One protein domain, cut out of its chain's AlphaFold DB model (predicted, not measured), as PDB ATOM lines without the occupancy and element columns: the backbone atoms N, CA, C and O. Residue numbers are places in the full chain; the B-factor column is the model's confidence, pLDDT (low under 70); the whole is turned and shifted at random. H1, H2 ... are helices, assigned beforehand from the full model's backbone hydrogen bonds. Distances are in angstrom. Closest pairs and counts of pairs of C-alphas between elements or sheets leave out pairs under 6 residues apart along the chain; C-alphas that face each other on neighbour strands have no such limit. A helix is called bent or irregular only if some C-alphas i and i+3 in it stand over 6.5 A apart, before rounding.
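Overview. This is residues 2 to 121 of the 390 residues of a protein of Butyrivibrio sp. INlla18 (UniProt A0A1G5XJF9). One long helix, H5, runs between the hairpin of H1 and H2, which crosses it on one side, and H3, which crosses it on the other; residues 111 to 121 stick out. The printed part is all helix: 120 residues with five named helices, H1 to H5 in order. It is only just compact, close to loose, with a radius of gyration of the C-alphas of 16.3 A and spans of 64, 31 and 23 A.

Along the chain. H5, residues 79 to 119, is 59.0 A long and ends at C-alpha 119 (19.933, 31.321, -21.894). H1, residues 2 to 20, begins at C-alpha 2 (53.707, 30.887, -37.358) and is only just irregular: C-alphas 17 and 20 are 6.9 A apart. H2 is residues 25 to 38, H3 49 to 65, H4 67 to 71.

Arrangement. H5 touches H3 at a steep tilt of 46 degrees, closest C-alphas Ser 59 and Gly 97, 4.5 A. H5 touches H1, closest C-alphas Ile 11 and Gly 96, 4.5 A. H5 touches H2, closest C-alphas Ala 35 and Ser 103, 5.0 A. H4 touches H5, closest C-alphas Ala 70 and Thr 86, 6.1 A. H1 and H3 are apart. Every O i to N i+4 pair is within hydrogen-bond range in H2, H3, H4 and H5; in H1, 11 of 15.

Size, cuts and confidence. The printed part has no cut and no long link. The pLDDT is under 70 at residues 2 to 3, 42 to 46, 72 to 77 and 116 to 121.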
ATOM      1  N   LYS A   2      53.031  29.675 -36.825       58.72
ATOM      2  CA  LYS A   2      53.707  30.887 -37.358       58.72
ATOM      3  C   LYS A   2      52.797  32.119 -37.558       58.72
ATOM      4  O   LYS A   2      53.197  33.227 -37.229       58.72
ATOM      5  N   LYS A   3      51.553  31.928 -38.019       64.69
ATOM      6  CA  LYS A   3      50.588  33.024 -38.264       64.69
ATOM      7  C   LYS A   3      50.114  33.741 -36.986       64.69
ATOM      8  O   LYS A   3      49.796  34.922 -37.049       64.69
ATOM      9  N   ASN A   4      50.087  33.052 -35.842       80.19
ATOM     10  CA  ASN A   4      49.665  33.653 -34.568       80.19
ATOM     11  C   ASN A   4      50.820  34.388 -33.881       80.19
ATOM     12  O   ASN A   4      50.581  35.398 -33.236       80.19
ATOM     13  N   VAL A   5      52.065  33.938 -34.081       86.94
ATOM     14  CA  VAL A   5      53.257  34.594 -33.518       86.94
ATOM     15  C   VAL A   5      53.376  36.034 -34.017       86.94
ATOM     16  O   VAL A   5      53.534  36.940 -33.210       86.94
ATOM     17  N   PHE A   6      53.209  36.265 -35.325       89.38
ATOM     18  CA  PHE A   6      53.257  37.621 -35.884       89.38
ATOM     19  C   PHE A   6      52.184  38.543 -35.283       89.38
ATOM     20  O   PHE A   6      52.500  39.656 -34.880       89.38
ATOM     21  N   LYS A   7      50.938  38.061 -35.154       89.62
ATOM     22  CA  LYS A   7      49.843  38.829 -34.537       89.62
ATOM     23  C   LYS A   7      50.123  39.172 -33.074       89.62
ATOM     24  O   LYS A   7      49.844  40.280 -32.641       89.62
ATOM     25  N   ILE A   8      50.663  38.222 -32.312       91.88
ATOM     26  CA  ILE A   8      51.011  38.441 -30.904       91.88
ATOM     27  C   ILE A   8      52.103  39.507 -30.794       91.88
ATOM     28  O   ILE A   8      51.967  40.426 -29.995       91.88
ATOM     29  N   ILE A   9      53.144  39.432 -31.631       93.19
ATOM     30  CA  ILE A   9      54.230  40.422 -31.649       93.19
ATOM     31  C   ILE A   9      53.690  41.822 -31.956       93.19
ATOM     32  O   ILE A   9      54.041  42.767 -31.256       93.19
ATOM     33  N   THR A  10      52.818  41.975 -32.957       93.44
ATOM     34  CA  THR A  10      52.268  43.296 -33.300       93.44
ATOM     35  C   THR A  10      51.312  43.836 -32.235       93.44
ATOM     36  O   THR A  10      51.303  45.041 -32.006       93.44
ATOM     37  N   ILE A  11      50.553  42.982 -31.537       94.31
ATOM     38  CA  ILE A  11      49.718  43.400 -30.392       94.31
ATOM     39  C   ILE A  11      50.586  43.846 -29.211       94.31
ATOM     40  O   ILE A  11      50.299  44.865 -28.591       94.31
ATOM     41  N   ILE A  12      51.657  43.109 -28.907       94.56
ATOM     42  CA  ILE A  12      52.601  43.488 -27.849       94.56
ATOM     43  C   ILE A  12      53.278  44.817 -28.199       94.56
ATOM     44  O   ILE A  12      53.344  45.700 -27.350       94.56
ATOM     45  N   TYR A  13      53.714  44.991 -29.448       92.44
ATOM     46  CA  TYR A  13      54.271  46.257 -29.920       92.44
ATOM     47  C   TYR A  13      53.270  47.409 -29.763       92.44
ATOM     48  O   TYR A  13      53.616  48.453 -29.220       92.44
ATOM     49  N   TRP A  14      52.012  47.195 -30.156       93.38
ATOM     50  CA  TRP A  14      50.940  48.178 -29.995       93.38
ATOM     51  C   TRP A  14      50.729  48.579 -28.529       93.38
ATOM     52  O   TRP A  14      50.625  49.764 -28.220       93.38
ATOM     53  N   LEU A  15      50.751  47.613 -27.605       93.88
ATOM     54  CA  LEU A  15      50.679  47.879 -26.166       93.88
ATOM     55  C   LEU A  15      51.900  48.632 -25.632       93.88
ATOM     56  O   LEU A  15      51.734  49.448 -24.732       93.88
ATOM     57  N   MET A  16      53.101  48.347 -26.143       90.94
ATOM     58  CA  MET A  16      54.344  49.002 -25.717       90.94
ATOM     59  C   MET A  16      54.391  50.464 -26.152       90.94
ATOM     60  O   MET A  16      54.733  51.323 -25.345       90.94
ATOM     61  N   VAL A  17      54.030  50.751 -27.406       88.25
ATOM     62  CA  VAL A  17      54.006  52.127 -27.921       88.25
ATOM     63  C   VAL A  17      53.002  52.959 -27.126       88.25
ATOM     64  O   VAL A  17      53.331  54.050 -26.685       88.25
ATOM     65  N   LEU A  18      51.811  52.423 -26.847       90.44
ATOM     66  CA  LEU A  18      50.759  53.166 -26.147       90.44
ATOM     67  C   LEU A  18      50.999  53.385 -24.648       90.44
ATOM     68  O   LEU A  18      50.162  54.022 -24.023       90.44
ATOM     69  N   VAL A  19      52.094  52.904 -24.047       88.62
ATOM     70  CA  VAL A  19      52.375  53.138 -22.611       88.62
ATOM     71  C   VAL A  19      52.422  54.632 -22.279       88.62
ATOM     72  O   VAL A  19      51.936  55.033 -21.226       88.62
ATOM     73  N   ASN A  20      52.955  55.445 -23.194       79.62
ATOM     74  CA  ASN A  20      53.138  56.888 -23.010       79.62
ATOM     75  C   ASN A  20      52.031  57.719 -23.680       79.62
ATOM     76  O   ASN A  20      52.262  58.858 -24.064       79.62
ATOM     77  N   THR A  21      50.849  57.135 -23.882       85.75
ATOM     78  CA  THR A  21      49.678  57.864 -24.383       85.75
ATOM     79  C   THR A  21      49.164  58.874 -23.355       85.75
ATOM     80  O   THR A  21      49.146  58.591 -22.159       85.75
ATOM     81  N   ASP A  22      48.629  59.998 -23.832       78.69
ATOM     82  CA  ASP A  22      47.877  60.958 -23.007       78.69
ATOM     83  C   ASP A  22      46.530  60.396 -22.507       78.69
ATOM     84  O   ASP A  22      45.846  60.997 -21.678       78.69
ATOM     85  N   SER A  23      46.107  59.242 -23.033       80.50
ATOM     86  CA  SER A  23      44.873  58.560 -22.643       80.50
ATOM     87  C   SER A  23      45.074  57.602 -21.464       80.50
ATOM     88  O   SER A  23      46.179  57.230 -21.075       80.50
ATOM     89  N   TYR A  24      43.971  57.114 -20.899       86.69
ATOM     90  CA  TYR A  24      44.016  56.097 -19.851       86.69
ATOM     91  C   TYR A  24      44.551  54.751 -20.376       86.69
ATOM     92  O   TYR A  24      43.792  53.930 -20.898       86.69
ATOM     93  N   TYR A  25      45.850  54.493 -20.183       90.69
ATOM     94  CA  TYR A  25      46.542  53.297 -20.690       90.69
ATOM     95  C   TYR A  25      45.865  51.965 -20.325       90.69
ATOM     96  O   TYR A  25      45.868  51.019 -21.118       90.69
ATOM     97  N   TRP A  26      45.224  51.883 -19.154       91.75
ATOM     98  CA  TRP A  26      44.539  50.666 -18.707       91.75
ATOM     99  C   TRP A  26      43.448  50.196 -19.684       91.75
ATOM    100  O   TRP A  26      43.206  48.994 -19.788       91.75
ATOM    101  N   VAL A  27      42.832  51.105 -20.450       91.62
ATOM    102  CA  VAL A  27      41.847  50.756 -21.487       91.62
ATOM    103  C   VAL A  27      42.514  49.957 -22.607       91.62
ATOM    104  O   VAL A  27      42.002  48.914 -23.019       91.62
ATOM    105  N   TYR A  28      43.684  50.398 -23.070       93.38
ATOM    106  CA  TYR A  28      44.458  49.686 -24.085       93.38
ATOM    107  C   TYR A  28      44.972  48.351 -23.558       93.38
ATOM    108  O   TYR A  28      44.888  47.350 -24.269       93.38
ATOM    109  N   LEU A  29      45.413  48.307 -22.298       94.31
ATOM    110  CA  LEU A  29      45.843  47.072 -21.647       94.31
ATOM    111  C   LEU A  29      44.716  46.031 -21.585       94.31
ATOM    112  O   LEU A  29      44.948  44.865 -21.904       94.31
ATOM    113  N   LEU A  30      43.490  46.438 -21.241       94.44
ATOM    114  CA  LEU A  30      42.327  45.546 -21.247       94.44
ATOM    115  C   LEU A  30      41.999  45.036 -22.653       94.44
ATOM    116  O   LEU A  30      41.772  43.839 -22.827       94.44
ATOM    117  N   LEU A  31      41.994  45.915 -23.661       94.69
ATOM    118  CA  LEU A  31      41.706  45.532 -25.047       94.69
ATOM    119  C   LEU A  31      42.777  44.591 -25.612       94.69
ATOM    120  O   LEU A  31      42.449  43.544 -26.172       94.69
ATOM    121  N   GLY A  32      44.056  44.927 -25.430       94.50
ATOM    122  CA  GLY A  32      45.176  44.093 -25.854       94.50
ATOM    123  C   GLY A  32      45.218  42.763 -25.102       94.50
ATOM    124  O   GLY A  32      45.394  41.717 -25.722       94.50
ATOM    125  N   GLY A  33      44.955  42.768 -23.794       93.75
ATOM    126  CA  GLY A  33      44.831  41.558 -22.981       93.75
ATOM    127  C   GLY A  33      43.684  40.655 -23.439       93.75
ATOM    128  O   GLY A  33      43.882  39.454 -23.621       93.75
ATOM    129  N   ALA A  34      42.507  41.224 -23.717       92.81
ATOM    130  CA  ALA A  34      41.368  40.491 -24.270       92.81
ATOM    131  C   ALA A  34      41.680  39.905 -25.657       92.81
ATOM    132  O   ALA A  34      41.324  38.758 -25.942       92.81
ATOM    133  N   ALA A  35      42.396  40.650 -26.502       93.00
ATOM    134  CA  ALA A  35      42.845  40.170 -27.802       93.00
ATOM    135  C   ALA A  35      43.878  39.039 -27.694       93.00
ATOM    136  O   ALA A  35      43.807  38.073 -28.448       93.00
ATOM    137  N   LEU A  36      44.814  39.114 -26.744       92.12
ATOM    138  CA  LEU A  36      45.769  38.034 -26.482       92.12
ATOM    139  C   LEU A  36      45.064  36.785 -25.939       92.12
ATOM    140  O   LEU A  36      45.332  35.668 -26.388       92.12
ATOM    141  N   PHE A  37      44.105  36.973 -25.030       90.06
ATOM    142  CA  PHE A  37      43.270  35.899 -24.498       90.06
ATOM    143  C   PHE A  37      42.445  35.214 -25.590       90.06
ATOM    144  O   PHE A  37      42.266  33.994 -25.541       90.06
ATOM    145  N   SER A  38      41.984  35.952 -26.604       87.00
ATOM    146  CA  SER A  38      41.190  35.387 -27.696       87.00
ATOM    147  C   SER A  38      41.949  34.293 -28.468       87.00
ATOM    148  O   SER A  38      41.335  33.311 -28.875       87.00
ATOM    149  N   PHE A  39      43.285  34.365 -28.569       81.00
ATOM    150  CA  PHE A  39      44.099  33.320 -29.214       81.00
ATOM    151  C   PHE A  39      44.137  31.995 -28.445       81.00
ATOM    152  O   PHE A  39      44.443  30.962 -29.042       81.00
ATOM    153  N   SER A  40      43.822  32.002 -27.146       78.25
ATOM    154  CA  SER A  40      43.637  30.771 -26.362       78.25
ATOM    155  C   SER A  40      42.298  30.080 -26.658       78.25
ATOM    156  O   SER A  40      42.082  28.931 -26.267       78.25
ATOM    157  N   LYS A  41      41.381  30.768 -27.349       78.81
ATOM    158  CA  LYS A  41      40.071  30.252 -27.741       78.81
ATOM    159  C   LYS A  41      40.089  29.807 -29.201       78.81
ATOM    160  O   LYS A  41      40.780  30.362 -30.051       78.81
ATOM    161  N   LYS A  42      39.274  28.797 -29.512       68.69
ATOM    162  CA  LYS A  42      38.997  28.398 -30.895       68.69
ATOM    163  C   LYS A  42      38.041  29.432 -31.508       68.69
ATOM    164  O   LYS A  42      36.831  29.368 -31.285       68.69
ATOM    165  N   LEU A  43      38.601  30.439 -32.176       66.69
ATOM    166  CA  LEU A  43      37.850  31.479 -32.889       66.69
ATOM    167  C   LEU A  43      37.294  30.952 -34.219       66.69
ATOM    168  O   LEU A  43      37.717  29.901 -34.698       66.69
ATOM    169  N   ALA A  44      36.300  31.645 -34.779       62.12
ATOM    170  CA  ALA A  44      35.687  31.261 -36.050       62.12
ATOM    171  C   ALA A  44      36.706  31.324 -37.205       62.12
ATOM    172  O   ALA A  44      37.514  32.246 -37.271       62.12
ATOM    173  N   ASP A  45      36.635  30.382 -38.153       58.06
ATOM    174  CA  ASP A  45      37.603  30.296 -39.263       58.06
ATOM    175  C   ASP A  45      37.508  31.466 -40.266       58.06
ATOM    176  O   ASP A  45      38.450  31.724 -41.020       58.06
ATOM    177  N   LYS A  46      36.381  32.193 -40.287       69.56
ATOM    178  CA  LYS A  46      36.170  33.381 -41.127       69.56
ATOM    179  C   LYS A  46      35.683  34.571 -40.305       69.56
ATOM    180  O   LYS A  46      34.553  34.578 -39.824       69.56
ATOM    181  N   THR A  47      36.506  35.611 -40.258       75.94
ATOM    182  CA  THR A  47      36.150  36.929 -39.726       75.94
ATOM    183  C   THR A  47      35.137  37.623 -40.643       75.94
ATOM    184  O   THR A  47      35.294  37.636 -41.870       75.94
ATOM    185  N   ALA A  48      34.099  38.233 -40.068       83.06
ATOM    186  CA  ALA A  48      33.131  39.014 -40.831       83.06
ATOM    187  C   ALA A  48      33.785  40.268 -41.443       83.06
ATOM    188  O   ALA A  48      34.629  40.918 -40.826       83.06
ATOM    189  N   LYS A  49      33.362  40.661 -42.655       86.44
ATOM    190  CA  LYS A  49      33.889  41.869 -43.325       86.44
ATOM    191  C   LYS A  49      33.672  43.140 -42.494       86.44
ATOM    192  O   LYS A  49      34.533  44.011 -42.490       86.44
ATOM    193  N   SER A  50      32.549  43.224 -41.778       84.00
ATOM    194  CA  SER A  50      32.243  44.322 -40.853       84.00
ATOM    195  C   SER A  50      33.255  44.404 -39.711       84.00
ATOM    196  O   SER A  50      33.729  45.490 -39.404       84.00
ATOM    197  N   THR A  51      33.634  43.266 -39.128       89.31
ATOM    198  CA  THR A  51      34.629  43.185 -38.053       89.31
ATOM    199  C   THR A  51      35.987  43.712 -38.503       89.31
ATOM    200  O   THR A  51      36.604  44.489 -37.782       89.31
ATOM    201  N   VAL A  52      36.426  43.355 -39.715       90.06
ATOM    202  CA  VAL A  52      37.671  43.892 -40.291       90.06
ATOM    203  C   VAL A  52      37.554  45.394 -40.541       90.06
ATOM    204  O   VAL A  52      38.450  46.135 -40.162       90.06
ATOM    205  N   PHE A  53      36.449  45.854 -41.133       91.56
ATOM    206  CA  PHE A  53      36.232  47.276 -41.405       91.56
ATOM    207  C   PHE A  53      36.281  48.127 -40.129       91.56
ATOM    208  O   PHE A  53      37.060  49.076 -40.056       91.56
ATOM    209  N   PHE A  54      35.496  47.765 -39.109       91.44
ATOM    210  CA  PHE A  54      35.497  48.486 -37.838       91.44
ATOM    211  C   PHE A  54      36.835  48.342 -37.115       91.44
ATOM    212  O   PHE A  54      37.333  49.330 -36.590       91.44
ATOM    213  N   GLY A  55      37.462  47.162 -37.142       94.56
ATOM    214  CA  GLY A  55      38.787  46.970 -36.556       94.56
ATOM    215  C   GLY A  55      39.846  47.893 -37.162       94.56
ATOM    216  O   GLY A  55      40.602  48.523 -36.427       94.56
ATOM    217  N   SER A  56      39.846  48.049 -38.487       94.38
ATOM    218  CA  SER A  56      40.715  49.003 -39.186       94.38
ATOM    219  C   SER A  56      40.394  50.452 -38.850       94.38
ATOM    220  O   SER A  56      41.312  51.238 -38.630       94.38
ATOM    221  N   LEU A  57      39.111  50.810 -38.773       94.38
ATOM    222  CA  LEU A  57      38.692  52.166 -38.429       94.38
ATOM    223  C   LEU A  57      39.137  52.555 -37.012       94.38
ATOM    224  O   LEU A  57      39.761  53.597 -36.836       94.38
ATOM    225  N   PHE A  58      38.873  51.705 -36.016       94.38
ATOM    226  CA  PHE A  58      39.295  51.950 -34.635       94.38
ATOM    227  C   PHE A  58      40.816  51.971 -34.501       94.38
ATOM    228  O   PHE A  58      41.360  52.823 -33.803       94.38
ATOM    229  N   SER A  59      41.520  51.096 -35.222       94.62
ATOM    230  CA  SER A  59      42.980  51.132 -35.254       94.62
ATOM    231  C   SER A  59      43.518  52.451 -35.801       94.62
ATOM    232  O   SER A  59      44.472  52.992 -35.246       94.62
ATOM    233  N   LEU A  60      42.920  52.972 -36.876       93.81
ATOM    234  CA  LEU A  60      43.308  54.256 -37.448       93.81
ATOM    235  C   LEU A  60      43.048  55.398 -36.459       93.81
ATOM    236  O   LEU A  60      43.914  56.244 -36.275       93.81
ATOM    237  N   MET A  61      41.895  55.392 -35.783       92.81
ATOM    238  CA  MET A  61      41.560  56.393 -34.764       92.81
ATOM    239  C   MET A  61      42.569  56.412 -33.615       92.81
ATOM    240  O   MET A  61      43.009  57.488 -33.224       92.81
ATOM    241  N   VAL A  62      42.978  55.246 -33.101       91.44
ATOM    242  CA  VAL A  62      43.980  55.174 -32.023       91.44
ATOM    243  C   VAL A  62      45.306  55.779 -32.462       91.44
ATOM    244  O   VAL A  62      45.923  56.504 -31.691       91.44
ATOM    245  N   ILE A  63      45.741  55.525 -33.693       89.44
ATOM    246  CA  ILE A  63      47.015  56.054 -34.192       89.44
ATOM    247  C   ILE A  63      46.930  57.551 -34.428       89.44
ATOM    248  O   ILE A  63      47.835  58.270 -34.031       89.44
ATOM    249  N   LEU A  64      45.836  58.030 -35.021       88.44
ATOM    250  CA  LEU A  64      45.612  59.461 -35.215       88.44
ATOM    251  C   LEU A  64      45.448  60.216 -33.895       88.44
ATOM    252  O   LEU A  64      45.735  61.401 -33.860       88.44
ATOM    253  N   ALA A  65      45.008  59.560 -32.821       87.44
ATOM    254  CA  ALA A  65      44.963  60.156 -31.487       87.44
ATOM    255  C   ALA A  65      46.327  60.141 -30.778       87.44
ATOM    256  O   ALA A  65      46.538  60.914 -29.856       87.44
ATOM    257  N   ASN A  66      47.244  59.267 -31.200       86.31
ATOM    258  CA  ASN A  66      48.536  59.025 -30.554       86.31
ATOM    259  C   ASN A  66      49.708  59.222 -31.524       86.31
ATOM    260  O   ASN A  66      50.746  58.570 -31.381       86.31
ATOM    261  N   TYR A  67      49.529  60.080 -32.531       81.88
ATOM    262  CA  TYR A  67      50.475  60.246 -33.635       81.88
ATOM    263  C   TYR A  67      51.851  60.691 -33.139       81.88
ATOM    264  O   TYR A  67      52.861  60.247 -33.675       81.88
ATOM    265  N   GLU A  68      51.893  61.496 -32.076       79.62
ATOM    266  CA  GLU A  68      53.125  61.952 -31.440       79.62
ATOM    267  C   GLU A  68      53.983  60.774 -30.968       79.62
ATOM    268  O   GLU A  68      55.167  60.724 -31.267       79.62
ATOM    269  N   THR A  69      53.376  59.746 -30.375       78.62
ATOM    270  CA  THR A  69      54.060  58.507 -29.960       78.62
ATOM    271  C   THR A  69      54.716  57.753 -31.119       78.62
ATOM    272  O   THR A  69      55.678  57.013 -30.922       78.62
ATOM    273  N   ALA A  70      54.186  57.908 -32.336       70.75
ATOM    274  CA  ALA A  70      54.776  57.335 -33.542       70.75
ATOM    275  C   ALA A  70      55.853  58.245 -34.168       70.75
ATOM    276  O   ALA A  70      56.671  57.748 -34.942       70.75
ATOM    277  N   LEU A  71      55.856  59.546 -33.848       72.12
ATOM    278  CA  LEU A  71      56.765  60.563 -34.394       72.12
ATOM    279  C   LEU A  71      57.928  60.928 -33.458       72.12
ATOM    280  O   LEU A  71      58.974  61.341 -33.938       72.12
ATOM    281  N   SER A  72      57.789  60.762 -32.144       65.25
ATOM    282  CA  SER A  72      58.760  61.218 -31.136       65.25
ATOM    283  C   SER A  72      60.007  60.333 -31.013       65.25
ATOM    284  O   SER A  72      60.852  60.542 -30.140       65.25
ATOM    285  N   PHE A  73      60.159  59.327 -31.877       61.16
ATOM    286  CA  PHE A  73      61.246  58.366 -31.764       61.16
ATOM    287  C   PHE A  73      62.508  58.815 -32.523       61.16
ATOM    288  O   PHE A  73      62.584  58.742 -33.748       61.16
ATOM    289  N   TYR A  74      63.524  59.189 -31.737       58.97
ATOM    290  CA  TYR A  74      64.940  59.364 -32.098       58.97
ATOM    291  C   TYR A  74      65.277  60.495 -33.100       58.97
ATOM    292  O   TYR A  74      65.622  60.257 -34.258       58.97
ATOM    293  N   GLU A  75      65.354  61.734 -32.599       55.97
ATOM    294  CA  GLU A  75      65.902  62.902 -33.325       55.97
ATOM    295  C   GLU A  75      67.392  62.764 -33.719       55.97
ATOM    296  O   GLU A  75      67.888  63.502 -34.568       55.97
ATOM    297  N   GLY A  76      68.126  61.803 -33.146       64.50
ATOM    298  CA  GLY A  76      69.571  61.631 -33.368       64.50
ATOM    299  C   GLY A  76      69.969  60.726 -34.542       64.50
ATOM    300  O   GLY A  76      71.154  60.595 -34.844       64.50
ATOM    301  N   THR A  77      69.015  60.067 -35.201       65.56
ATOM    302  CA  THR A  77      69.281  59.145 -36.318       65.56
ATOM    303  C   THR A  77      68.856  59.800 -37.623       65.56
ATOM    304  O   THR A  77      67.698  60.175 -37.764       65.56
ATOM    305  N   GLY A  78      69.781  59.971 -38.574       79.31
ATOM    306  CA  GLY A  78      69.563  60.774 -39.783       79.31
ATOM    307  C   GLY A  78      68.227  60.533 -40.509       79.31
ATOM    308  O   GLY A  78      67.657  59.443 -40.468       79.31
ATOM    309  N   LYS A  79      67.760  61.555 -41.240       82.19
ATOM    310  CA  LYS A  79      66.420  61.663 -41.862       82.19
ATOM    311  C   LYS A  79      65.882  60.380 -42.521       82.19
ATOM    312  O   LYS A  79      64.693  60.098 -42.420       82.19
ATOM    313  N   ALA A  80      66.733  59.602 -43.192       84.06
ATOM    314  CA  ALA A  80      66.331  58.354 -43.844       84.06
ATOM    315  C   ALA A  80      65.897  57.259 -42.850       84.06
ATOM    316  O   ALA A  80      64.899  56.580 -43.087       84.06
ATOM    317  N   PHE A  81      66.618  57.104 -41.735       83.31
ATOM    318  CA  PHE A  81      66.266  56.139 -40.694       83.31
ATOM    319  C   PHE A  81      64.988  56.559 -39.973       83.31
ATOM    320  O   PHE A  81      64.117  55.719 -39.780       83.31
ATOM    321  N   TYR A  82      64.846  57.852 -39.663       81.94
ATOM    322  CA  TYR A  82      63.617  58.403 -39.093       81.94
ATOM    323  C   TYR A  82      62.391  58.059 -39.952       81.94
ATOM    324  O   TYR A  82      61.452  57.435 -39.470       81.94
ATOM    325  N   ILE A  83      62.430  58.352 -41.259       83.88
ATOM    326  CA  ILE A  83      61.319  58.046 -42.180       83.88
ATOM    327  C   ILE A  83      61.005  56.543 -42.203       83.88
ATOM    328  O   ILE A  83      59.836  56.154 -42.150       83.88
ATOM    329  N   LEU A  84      62.036  55.697 -42.283       86.12
ATOM    330  CA  LEU A  84      61.859  54.248 -42.310       86.12
ATOM    331  C   LEU A  84      61.247  53.733 -41.003       86.12
ATOM    332  O   LEU A  84      60.284  52.969 -41.042       86.12
ATOM    333  N   TYR A  85      61.786  54.159 -39.859       83.88
ATOM    334  CA  TYR A  85      61.302  53.770 -38.540       83.88
ATOM    335  C   TYR A  85      59.850  54.199 -38.344       83.88
ATOM    336  O   TYR A  85      59.015  53.359 -38.020       83.88
ATOM    337  N   THR A  86      59.528  55.467 -38.604       84.12
ATOM    338  CA  THR A  86      58.168  56.003 -38.467       84.12
ATOM    339  C   THR A  86      57.193  55.247 -39.364       84.12
ATOM    340  O   THR A  86      56.112  54.864 -38.918       84.12
ATOM    341  N   GLY A  87      57.582  54.948 -40.608       86.94
ATOM    342  CA  GLY A  87      56.768  54.142 -41.519       86.94
ATOM    343  C   GLY A  87      56.511  52.726 -40.993       86.94
ATOM    344  O   GLY A  87      55.371  52.260 -40.996       86.94
ATOM    345  N   VAL A  88      57.548  52.046 -40.497       88.12
ATOM    346  CA  VAL A  88      57.431  50.694 -39.928       88.12
ATOM    347  C   VAL A  88      56.607  50.701 -38.639       88.12
ATOM    348  O   VAL A  88      55.707  49.873 -38.499       88.12
ATOM    349  N   SER A  89      56.858  51.647 -37.735       87.31
ATOM    350  CA  SER A  89      56.117  51.833 -36.484       87.31
ATOM    351  C   SER A  89      54.634  52.068 -36.758       87.31
ATOM    352  O   SER A  89      53.789  51.346 -36.227       87.31
ATOM    353  N   ALA A  90      54.303  52.980 -37.680       88.44
ATOM    354  CA  ALA A  90      52.925  53.239 -38.083       88.44
ATOM    355  C   ALA A  90      52.247  51.977 -38.639       88.44
ATOM    356  O   ALA A  90      51.126  51.657 -38.246       88.44
ATOM    357  N   VAL A  91      52.925  51.207 -39.499       91.00
ATOM    358  CA  VAL A  91      52.385  49.939 -40.022       91.00
ATOM    359  C   VAL A  91      52.154  48.925 -38.900       91.00
ATOM    360  O   VAL A  91      51.091  48.307 -38.850       91.00
ATOM    361  N   PHE A  92      53.107  48.757 -37.981       91.44
ATOM    362  CA  PHE A  92      52.967  47.836 -36.851       91.44
ATOM    363  C   PHE A  92      51.846  48.257 -35.904       91.44
ATOM    364  O   PHE A  92      51.093  47.399 -35.443       91.44
ATOM    365  N   MET A  93      51.683  49.557 -35.674       91.44
ATOM    366  CA  MET A  93      50.580  50.113 -34.902       91.44
ATOM    367  C   MET A  93      49.230  49.860 -35.579       91.44
ATOM    368  O   MET A  93      48.293  49.429 -34.905       91.44
ATOM    369  N   ILE A  94      49.119  50.062 -36.902       93.38
ATOM    370  CA  ILE A  94      47.876  49.800 -37.655       93.38
ATOM    371  C   ILE A  94      47.543  48.311 -37.587       93.38
ATOM    372  O   ILE A  94      46.420  47.921 -37.287       93.38
ATOM    373  N   LEU A  95      48.517  47.445 -37.861       94.25
ATOM    374  CA  LEU A  95      48.289  46.003 -37.853       94.25
ATOM    375  C   LEU A  95      47.969  45.487 -36.448       94.25
ATOM    376  O   LEU A  95      47.056  44.678 -36.291       94.25
ATOM    377  N   GLY A  96      48.695  45.963 -35.434       93.69
ATOM    378  CA  GLY A  96      48.459  45.644 -34.032       93.69
ATOM    379  C   GLY A  96      47.048  46.029 -33.604       93.69
ATOM    380  O   GLY A  96      46.301  45.162 -33.157       93.69
ATOM    381  N   GLY A  97      46.636  47.276 -33.844       94.56
ATOM    382  CA  GLY A  97      45.288  47.742 -33.522       94.56
ATOM    383  C   GLY A  97      44.201  46.982 -34.289       94.56
ATOM    384  O   GLY A  97      43.229  46.541 -33.679       94.56
ATOM    385  N   VAL A  98      44.382  46.723 -35.592       95.19
ATOM    386  CA  VAL A  98      43.453  45.887 -36.379       95.19
ATOM    387  C   VAL A  98      43.278  44.520 -35.724       95.19
ATOM    388  O   VAL A  98      42.146  44.059 -35.572       95.19
ATOM    389  N   TYR A  99      44.366  43.862 -35.316       93.88
ATOM    390  CA  TYR A  99      44.283  42.560 -34.653       93.88
ATOM    391  C   TYR A  99      43.664  42.646 -33.262       93.88
ATOM    392  O   TYR A  99      42.872  41.768 -32.931       93.88
ATOM    393  N   VAL A 100      43.948  43.694 -32.483       95.00
ATOM    394  CA  VAL A 100      43.297  43.916 -31.186       95.00
ATOM    395  C   VAL A 100      41.785  44.007 -31.367       95.00
ATOM    396  O   VAL A 100      41.044  43.203 -30.805       95.00
ATOM    397  N   TYR A 101      41.317  44.936 -32.199       95.00
ATOM    398  CA  TYR A 101      39.888  45.188 -32.348       95.00
ATOM    399  C   TYR A 101      39.154  44.031 -33.027       95.00
ATOM    400  O   TYR A 101      38.068  43.664 -32.584       95.00
ATOM    401  N   THR A 102      39.739  43.400 -34.052       92.81
ATOM    402  CA  THR A 102      39.118  42.219 -34.680       92.81
ATOM    403  C   THR A 102      39.000  41.056 -33.696       92.81
ATOM    404  O   THR A 102      37.915  40.489 -33.579       92.81
ATOM    405  N   SER A 103      40.051  40.759 -32.921       91.25
ATOM    406  CA  SER A 103      40.012  39.732 -31.873       91.25
ATOM    407  C   SER A 103      38.976  40.031 -30.790       91.25
ATOM    408  O   SER A 103      38.259  39.126 -30.364       91.25
ATOM    409  N   VAL A 104      38.882  41.286 -30.339       92.19
ATOM    410  CA  VAL A 104      37.900  41.702 -29.327       92.19
ATOM    411  C   VAL A 104      36.476  41.555 -29.861       92.19
ATOM    412  O   VAL A 104      35.633  40.980 -29.178       92.19
ATOM    413  N   PHE A 105      36.198  42.000 -31.088       90.94
ATOM    414  CA  PHE A 105      34.875  41.837 -31.693       90.94
ATOM    415  C   PHE A 105      34.488  40.367 -31.856       90.94
ATOM    416  O   PHE A 105      33.361  39.998 -31.535       90.94
ATOM    417  N   GLU A 106      35.404  39.512 -32.314       88.62
ATOM    418  CA  GLU A 106      35.141  38.074 -32.413       88.62
ATOM    419  C   GLU A 106      34.883  37.449 -31.036       88.62
ATOM    420  O   GLU A 106      33.961  36.646 -30.892       88.62
ATOM    421  N   LEU A 107      35.644  37.845 -30.009       88.19
ATOM    422  CA  LEU A 107      35.432  37.391 -28.635       88.19
ATOM    423  C   LEU A 107      34.048  37.804 -28.117       88.19
ATOM    424  O   LEU A 107      33.336  36.974 -27.556       88.19
ATOM    425  N   VAL A 108      33.645  39.057 -28.341       86.56
ATOM    426  CA  VAL A 108      32.316  39.560 -27.963       86.56
ATOM    427  C   VAL A 108      31.222  38.785 -28.691       86.56
ATOM    428  O   VAL A 108      30.291  38.318 -28.039       86.56
ATOM    429  N   HIS A 109      31.351  38.570 -30.003       83.44
ATOM    430  CA  HIS A 109      30.405  37.750 -30.764       83.44
ATOM    431  C   HIS A 109      30.273  36.342 -30.175       83.44
ATOM    432  O   HIS A 109      29.162  35.883 -29.938       83.44
ATOM    433  N   GLN A 110      31.389  35.689 -29.842       82.50
ATOM    434  CA  GLN A 110      31.356  34.366 -29.218       82.50
ATOM    435  C   GLN A 110      30.717  34.355 -27.829       82.50
ATOM    436  O   GLN A 110      30.028  33.394 -27.490       82.50
ATOM    437  N   ILE A 111      30.978  35.372 -27.003       82.31
ATOM    438  CA  ILE A 111      30.374  35.495 -25.671       82.31
ATOM    439  C   ILE A 111      28.863  35.670 -25.807       82.31
ATOM    440  O   ILE A 111      28.116  34.993 -25.104       82.31
ATOM    441  N   VAL A 112      28.419  36.520 -26.734       79.88
ATOM    442  CA  VAL A 112      26.997  36.730 -27.019       79.88
ATOM    443  C   VAL A 112      26.360  35.439 -27.530       79.88
ATOM    444  O   VAL A 112      25.353  35.015 -26.973       79.88
ATOM    445  N   ASP A 113      26.969  34.752 -28.497       78.81
ATOM    446  CA  ASP A 113      26.438  33.504 -29.061       78.81
ATOM    447  C   ASP A 113      26.361  32.376 -28.019       78.81
ATOM    448  O   ASP A 113      25.351  31.681 -27.917       78.81
ATOM    449  N   LYS A 114      27.397  32.202 -27.189       77.69
ATOM    450  CA  LYS A 114      27.378  31.209 -26.099       77.69
ATOM    451  C   LYS A 114      26.392  31.581 -24.999       77.69
ATOM    452  O   LYS A 114      25.689  30.708 -24.497       77.69
ATOM    453  N   GLY A 115      26.339  32.861 -24.634       72.81
ATOM    454  CA  GLY A 115      25.377  33.385 -23.670       72.81
ATOM    455  C   GLY A 115      23.947  33.139 -24.137       72.81
ATOM    456  O   GLY A 115      23.135  32.648 -23.360       72.81
ATOM    457  N   LEU A 116      23.670  33.373 -25.425       69.50
ATOM    458  CA  LEU A 116      22.405  33.031 -26.066       69.50
ATOM    459  C   LEU A 116      22.089  31.537 -25.878       69.50
ATOM    460  O   LEU A 116      21.002  31.226 -25.405       69.50
ATOM    461  N   VAL A 117      23.012  30.614 -26.178       69.75
ATOM    462  CA  VAL A 117      22.773  29.161 -26.020       69.75
ATOM    463  C   VAL A 117      22.405  28.784 -24.580       69.75
ATOM    464  O   VAL A 117      21.376  28.147 -24.377       69.75
ATOM    465  N   VAL A 118      23.178  29.227 -23.582       68.75
ATOM    466  CA  VAL A 118      22.917  28.929 -22.154       68.75
ATOM    467  C   VAL A 118      21.565  29.487 -21.704       68.75
ATOM    468  O   VAL A 118      20.818  28.857 -20.957       68.75
ATOM    469  N   ILE A 119      21.213  30.678 -22.185       65.62
ATOM    470  CA  ILE A 119      19.933  31.321 -21.894       65.62
ATOM    471  C   ILE A 119      18.744  30.489 -22.420       65.62
ATOM    472  O   ILE A 119      17.678  30.522 -21.800       65.62
ATOM    473  N   SER A 120      18.921  29.714 -23.492       63.31
ATOM    474  CA  SER A 120      17.858  28.950 -24.168       63.31
ATOM    475  C   SER A 120      17.279  27.787 -23.389       63.31
ATOM    476  O   SER A 120      16.165  27.364 -23.690       63.31
ATOM    477  N   GLU A 121      18.005  27.261 -22.409       60.19
ATOM    478  CA  GLU A 121      17.615  26.040 -21.694       60.19
ATOM    479  C   GLU A 121      16.572  26.296 -20.588       60.19
ATOM    480  O   GLU A 121      16.035  25.362 -19.997       60.19
TER     481      GLU A 121